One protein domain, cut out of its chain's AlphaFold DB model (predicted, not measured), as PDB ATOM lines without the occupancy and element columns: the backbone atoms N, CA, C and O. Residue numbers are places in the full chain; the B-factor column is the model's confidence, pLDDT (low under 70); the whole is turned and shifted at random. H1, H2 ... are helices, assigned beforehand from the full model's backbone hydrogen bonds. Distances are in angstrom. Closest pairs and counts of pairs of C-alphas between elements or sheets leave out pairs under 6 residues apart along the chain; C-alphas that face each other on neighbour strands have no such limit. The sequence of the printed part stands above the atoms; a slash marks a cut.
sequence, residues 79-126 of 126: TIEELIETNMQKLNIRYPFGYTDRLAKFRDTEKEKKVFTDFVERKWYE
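AT A GLANCE: This is residues 79 to 126 of the 126 residues of the protein "MazG domain-containing protein" of marine sediment metagenome (UniProt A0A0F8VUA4). Two long helices, H3 and H1, run side by side in opposite ways at a small angle, as a narrow V, with a small head of loop and the short helix H2 at the end where they are linked. At the other end the two helices open out, and residues 120 to 126, of which 120 to 124 belong to H3, stick out free. The printed part has 48 residues with three named helices, in the order H1, H2, H3 along the chain, and no named strand; the class is all helix. The whole is loose, with a radius of gyration of the C-alphas of 12.0 A, and its C-alphas span 36 by 21 by 11 A, an outline that is only just flat.

IN THESE COORDINATES: The longest helix is H3, residues 109 to 124, 16 residues and 23.0 A from first to last C-alpha. It begins at C-alpha 109 at (28.469, 0.809, -29.189) and ends at C-alpha 124 at (8.795, -11.134, -28.779). H1 takes residues 80 to 94, 15 residues and 21.0 A from first to last C-alpha, and begins at C-alpha 80 at (6.598, 3.972, -35.235). H2 is a helix of five residues, 101 to 105, with 6.0 A between its first and last C-alphas.

HOW THE PARTS SIT: H3 touches H1, with 12 pairs of C-alphas within 8 A. Their closest C-alphas are those of Glu 112 and Lys 90, 5.0 A apart. The lines of the two helices stand at a shallow tilt of 24 degrees, and they run opposite ways. Their centres are 10.8 A apart. H2 touches no helix. H1 and H2 are close but not clearly touching, with 2 pairs of C-alphas within 8 A; the closest C-alphas are those of Arg 94 and Leu 103, 6.3 A apart. H2 and H3 are apart, though they follow each other in the chain. In H1 and H2 every O i to N i+4 pair is within hydrogen-bond range, and in H3 11 of 12 such pairs are.

THE WHOLE: The two C-alphas farthest apart are those of Asp 101, in H2, and Glu 126, at 37.6 A. The first and last printed C-alphas, those of Thr 79 and Glu 126, are 17.2 A apart. Residue 126 is the last residue of the chain, and the printed part, from 79 to 126, has no cut. No link is long: H1 to H2 is a short link of 6 residues, and H2 to H3 is a tight link of 3 residues. The mean pLDDT of the printed part is 96.3, and no printed residue of this model is under 70.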
ATOM      1  N   THR A  79       5.214  -0.466 -33.710       97.06
ATOM      2  CA  THR A  79       4.711   0.898 -33.932       97.06
ATOM      3  C   THR A  79       5.857   1.871 -34.221       97.06
ATOM      4  O   THR A  79       6.990   1.687 -33.765       97.06
ATOM      5  N   ILE A  80       5.584   2.939 -34.975       95.81
ATOM      6  CA  ILE A  80       6.598   3.972 -35.235       95.81
ATOM      7  C   ILE A  80       7.037   4.632 -33.920       95.81
ATOM      8  O   ILE A  80       8.220   4.918 -33.740       95.81
ATOM      9  N   GLU A  81       6.117   4.820 -32.976       97.25
ATOM     10  CA  GLU A  81       6.365   5.414 -31.665       97.25
ATOM     11  C   GLU A  81       7.377   4.599 -30.850       97.25
ATOM     12  O   GLU A  81       8.338   5.169 -30.330       97.25
ATOM     13  N   GLU A  82       7.226   3.269 -30.805       97.25
ATOM     14  CA  GLU A  82       8.178   2.364 -30.143       97.25
ATOM     15  C   GLU A  82       9.592   2.490 -30.737       97.25
ATOM     16  O   GLU A  82      10.586   2.551 -30.002       97.25
ATOM     17  N   LEU A  83       9.707   2.561 -32.070       96.56
ATOM     18  CA  LEU A  83      11.000   2.725 -32.745       96.56
ATOM     19  C   LEU A  83      11.613   4.099 -32.497       96.56
ATOM     20  O   LEU A  83      12.825   4.191 -32.278       96.56
ATOM     21  N   ILE A  84      10.802   5.159 -32.526       97.56
ATOM     22  CA  ILE A  84      11.245   6.520 -32.222       97.56
ATOM     23  C   ILE A  84      11.786   6.570 -30.796       97.56
ATOM     24  O   ILE A  84      12.919   7.016 -30.606       97.56
ATOM     25  N   GLU A  85      11.036   6.072 -29.814       98.00
ATOM     26  CA  GLU A  85      11.450   6.078 -28.411       98.00
ATOM     27  C   GLU A  85      12.757   5.299 -28.213       98.00
ATOM     28  O   GLU A  85      13.724   5.821 -27.651       98.00
ATOM     29  N   THR A  86      12.838   4.083 -28.755       97.94
ATOM     30  CA  THR A  86      14.034   3.228 -28.668       97.94
ATOM     31  C   THR A  86      15.248   3.896 -29.330       97.94
ATOM     32  O   THR A  86      16.361   3.903 -28.790       97.94
ATOM     33  N   ASN A  87      15.057   4.542 -30.485       98.00
ATOM     34  CA  ASN A  87      16.115   5.291 -31.156       98.00
ATOM     35  C   ASN A  87      16.540   6.538 -30.362       98.00
ATOM     36  O   ASN A  87      17.737   6.823 -30.288       98.00
ATOM     37  N   MET A  88      15.598   7.251 -29.739       98.12
ATOM     38  CA  MET A  88      15.888   8.382 -28.856       98.12
ATOM     39  C   MET A  88      16.697   7.946 -27.635       98.12
ATOM     40  O   MET A  88      17.685   8.600 -27.312       98.12
ATOM     41  N   GLN A  89      16.357   6.823 -26.997       98.12
ATOM     42  CA  GLN A  89      17.130   6.259 -25.884       98.12
ATOM     43  C   GLN A  89      18.585   5.986 -26.299       98.12
ATOM     44  O   GLN A  89      19.516   6.461 -25.643       98.12
ATOM     45  N   LYS A  90      18.800   5.319 -27.443       97.88
ATOM     46  CA  LYS A  90      20.141   5.111 -28.020       97.88
ATOM     47  C   LYS A  90      20.873   6.437 -28.268       97.88
ATOM     48  O   LYS A  90      22.047   6.571 -27.923       97.88
ATOM     49  N   LEU A  91      20.218   7.416 -28.895       98.00
ATOM     50  CA  LEU A  91      20.847   8.701 -29.217       98.00
ATOM     51  C   LEU A  91      21.153   9.532 -27.967       98.00
ATOM     52  O   LEU A  91      22.181  10.200 -27.951       98.00
ATOM     53  N   ASN A  92      20.344   9.440 -26.912       97.62
ATOM     54  CA  ASN A  92      20.597  10.092 -25.624       97.62
ATOM     55  C   ASN A  92      21.786   9.477 -24.877       97.62
ATOM     56  O   ASN A  92      22.522  10.203 -24.216       97.62
ATOM     57  N   ILE A  93      22.032   8.168 -25.022       97.38
ATOM     58  CA  ILE A  93      23.277   7.545 -24.538       97.38
ATOM     59  C   ILE A  93      24.484   8.166 -25.249       97.38
ATOM     60  O   ILE A  93      25.491   8.474 -24.610       97.38
ATOM     61  N   ARG A  94      24.385   8.365 -26.570       97.75
ATOM     62  CA  ARG A  94      25.482   8.914 -27.377       97.75
ATOM     63  C   ARG A  94      25.702  10.408 -27.146       97.75
ATOM     64  O   ARG A  94      26.843  10.855 -27.062       97.75
ATOM     65  N   TYR A  95      24.625  11.178 -27.075       97.69
ATOM     66  CA  TYR A  95      24.630  12.640 -27.084       97.69
ATOM     67  C   TYR A  95      23.827  13.221 -25.907       97.69
ATOM     68  O   TYR A  95      22.893  13.990 -26.133       97.69
ATOM     69  N   PRO A  96      24.191  12.922 -24.643       96.06
ATOM     70  CA  PRO A  96      23.408  13.335 -23.470       96.06
ATOM     71  C   PRO A  96      23.302  14.858 -23.300       96.06
ATOM     72  O   PRO A  96      22.369  15.348 -22.672       96.06
ATOM     73  N   PHE A  97      24.245  15.613 -23.871       96.06
ATOM     74  CA  PHE A  97      24.275  17.080 -23.844       96.06
ATOM     75  C   PHE A  97      24.333  17.688 -25.256       96.06
ATOM     76  O   PHE A  97      24.744  18.835 -25.421       96.06
ATOM     77  N   GLY A  98      23.960  16.913 -26.281       95.56
ATOM     78  CA  GLY A  98      24.059  17.300 -27.688       95.56
ATOM     79  C   GLY A  98      25.277  16.728 -28.424       95.56
ATOM     80  O   GLY A  98      26.086  15.970 -27.878       95.56
ATOM     81  N   TYR A  99      25.365  17.056 -29.713       97.25
ATOM     82  CA  TYR A  99      26.382  16.528 -30.620       97.25
ATOM     83  C   TYR A  99      27.781  17.086 -30.328       97.25
ATOM     84  O   TYR A  99      27.958  18.291 -30.162       97.25
ATOM     85  N   THR A 100      28.791  16.211 -30.364       97.50
ATOM     86  CA  THR A 100      30.203  16.590 -30.530       97.50
ATOM     87  C   THR A 100      30.920  15.536 -31.373       97.50
ATOM     88  O   THR A 100      30.600  14.346 -31.272       97.50
ATOM     89  N   ASP A 101      31.947  15.932 -32.131       97.56
ATOM     90  CA  ASP A 101      32.781  14.997 -32.908       97.56
ATOM     91  C   ASP A 101      33.378  13.893 -32.027       97.56
ATOM     92  O   ASP A 101      33.457  12.726 -32.418       97.56
ATOM     93  N   ARG A 102      33.771  14.251 -30.796       97.12
ATOM     94  CA  ARG A 102      34.321  13.308 -29.820       97.12
ATOM     95  C   ARG A 102      33.298  12.233 -29.458       97.12
ATOM     96  O   ARG A 102      33.646  11.059 -29.494       97.12
ATOM     97  N   LEU A 103      32.063  12.608 -29.128       95.94
ATOM     98  CA  LEU A 103      31.006  11.644 -28.791       95.94
ATOM     99  C   LEU A 103      30.591  10.803 -30.004       95.94
ATOM    100  O   LEU A 103      30.358   9.607 -29.866       95.94
ATOM    101  N   ALA A 104      30.564  11.400 -31.198       95.25
ATOM    102  CA  ALA A 104      30.278  10.678 -32.434       95.25
ATOM    103  C   ALA A 104      31.342   9.604 -32.730       95.25
ATOM    104  O   ALA A 104      31.002   8.489 -33.131       95.25
ATOM    105  N   LYS A 105      32.625   9.927 -32.502       96.69
ATOM    106  CA  LYS A 105      33.767   9.034 -32.741       96.69
ATOM    107  C   LYS A 105      33.953   7.979 -31.647       96.69
ATOM    108  O   LYS A 105      34.244   6.830 -31.962       96.69
ATOM    109  N   PHE A 106      33.803   8.353 -30.378       96.06
ATOM    110  CA  PHE A 106      34.065   7.500 -29.211       96.06
ATOM    111  C   PHE A 106      32.764   7.083 -28.512       96.06
ATOM    112  O   PHE A 106      32.593   7.288 -27.311       96.06
ATOM    113  N   ARG A 107      31.833   6.522 -29.287       94.50
ATOM    114  CA  ARG A 107      30.521   6.082 -28.801       94.50
ATOM    115  C   ARG A 107      30.568   4.713 -28.112       94.50
ATOM    116  O   ARG A 107      31.303   3.820 -28.540       94.50
ATOM    117  N   ASP A 108      29.724   4.519 -27.102       96.69
ATOM    118  CA  ASP A 108      29.544   3.231 -26.418       96.69
ATOM    119  C   ASP A 108      28.620   2.320 -27.245       96.69
ATOM    120  O   ASP A 108      27.403   2.278 -27.066       96.69
ATOM    121  N   THR A 109      29.215   1.627 -28.218       96.19
ATOM    122  CA  THR A 109      28.469   0.809 -29.189       96.19
ATOM    123  C   THR A 109      27.734  -0.358 -28.523       96.19
ATOM    124  O   THR A 109      26.674  -0.756 -29.000       96.19
ATOM    125  N   GLU A 110      28.261  -0.890 -27.419       97.75
ATOM    126  CA  GLU A 110      27.641  -2.012 -26.711       97.75
ATOM    127  C   GLU A 110      26.382  -1.565 -25.969       97.75
ATOM    128  O   GLU A 110      25.327  -2.176 -26.146       97.75
ATOM    129  N   LYS A 111      26.431  -0.445 -25.230       97.12
ATOM    130  CA  LYS A 111      25.217   0.112 -24.607       97.12
ATOM    131  C   LYS A 111      24.164   0.500 -25.634       97.12
ATOM    132  O   LYS A 111      22.987   0.226 -25.428       97.12
ATOM    133  N   GLU A 112      24.573   1.112 -26.742       97.06
ATOM    134  CA  GLU A 112      23.654   1.502 -27.812       97.06
ATOM    135  C   GLU A 112      22.943   0.306 -28.459       97.06
ATOM    136  O   GLU A 112      21.748   0.389 -28.740       97.06
ATOM    137  N   LYS A 113      23.656  -0.803 -28.697       97.12
ATOM    138  CA  LYS A 113      23.054  -2.041 -29.212       97.12
ATOM    139  C   LYS A 113      22.135  -2.687 -28.184       97.12
ATOM    140  O   LYS A 113      21.057  -3.134 -28.562       97.12
ATOM    141  N   LYS A 114      22.534  -2.690 -26.905       98.00
ATOM    142  CA  LYS A 114      21.743  -3.274 -25.816       98.00
ATOM    143  C   LYS A 114      20.327  -2.696 -25.768       98.00
ATOM    144  O   LYS A 114      19.392  -3.458 -25.595       98.00
ATOM    145  N   VAL A 115      20.154  -1.394 -26.022       97.81
ATOM    146  CA  VAL A 115      18.823  -0.759 -26.106       97.81
ATOM    147  C   VAL A 115      17.900  -1.467 -27.109       97.81
ATOM    148  O   VAL A 115      16.731  -1.697 -26.810       97.81
ATOM    149  N   PHE A 116      18.416  -1.848 -28.280       97.12
ATOM    150  CA  PHE A 116      17.629  -2.557 -29.293       97.12
ATOM    151  C   PHE A 116      17.470  -4.048 -28.981       97.12
ATOM    152  O   PHE A 116      16.407  -4.596 -29.254       97.12
ATOM    153  N   THR A 117      18.477  -4.697 -28.392       97.00
ATOM    154  CA  THR A 117      18.346  -6.088 -27.930       97.00
ATOM    155  C   THR A 117      17.270  -6.206 -26.851       97.00
ATOM    156  O   THR A 117      16.371  -7.023 -26.999       97.00
ATOM    157  N   ASP A 118      17.288  -5.332 -25.842       96.75
ATOM    158  CA  ASP A 118      16.280  -5.293 -24.776       96.75
ATOM    159  C   ASP A 118      14.882  -4.967 -25.336       96.75
ATOM    160  O   ASP A 118      13.872  -5.494 -24.877       96.75
ATOM    161  N   PHE A 119      14.790  -4.089 -26.342       96.75
ATOM    162  CA  PHE A 119      13.530  -3.828 -27.044       96.75
ATOM    163  C   PHE A 119      12.983  -5.088 -27.733       96.75
ATOM    164  O   PHE A 119      11.807  -5.403 -27.576       96.75
ATOM    165  N   VAL A 120      13.837  -5.824 -28.448       95.44
ATOM    166  CA  VAL A 120      13.467  -7.075 -29.125       95.44
ATOM    167  C   VAL A 120      13.063  -8.153 -28.117       95.44
ATOM    168  O   VAL A 120      12.045  -8.812 -28.306       95.44
ATOM    169  N   GLU A 121      13.819  -8.313 -27.031       95.50
ATOM    170  CA  GLU A 121      13.500  -9.267 -25.964       95.50
ATOM    171  C   GLU A 121      12.096  -9.015 -25.398       95.50
ATOM    172  O   GLU A 121      11.261  -9.915 -25.426       95.50
ATOM    173  N   ARG A 122      11.784  -7.766 -25.030       94.06
ATOM    174  CA  ARG A 122      10.455  -7.382 -24.524       94.06
ATOM    175  C   ARG A 122       9.321  -7.569 -25.531       94.06
ATOM    176  O   ARG A 122       8.192  -7.822 -25.136       94.06
ATOM    177  N   LYS A 123       9.585  -7.394 -26.829       92.56
ATOM    178  CA  LYS A 123       8.536  -7.406 -27.861       92.56
ATOM    179  C   LYS A 123       8.121  -8.819 -28.282       92.56
ATOM    180  O   LYS A 123       6.969  -9.017 -28.654       92.56
ATOM    181  N   TRP A 124       9.042  -9.785 -28.247       93.12
ATOM    182  CA  TRP A 124       8.795 -11.134 -28.779       93.12
ATOM    183  C   TRP A 124       9.074 -12.287 -27.807       93.12
ATOM    184  O   TRP A 124       8.780 -13.429 -28.162       93.12
ATOM    185  N   TYR A 125       9.642 -12.034 -26.623       89.12
ATOM    186  CA  TYR A 125      10.059 -13.095 -25.694       89.12
ATOM    187  C   TYR A 125       9.578 -12.917 -24.243       89.12
ATOM    188  O   TYR A 125       9.781 -13.835 -23.445       89.12
ATOM    189  N   GLU A 126       8.937 -11.792 -23.913       81.50
ATOM    190  CA  GLU A 126       8.190 -11.572 -22.661       81.50
ATOM    191  C   GLU A 126       6.688 -11.807 -22.866       81.50
ATOM    192  O   GLU A 126       6.070 -12.427 -21.968       81.50
TER     193      GLU A 126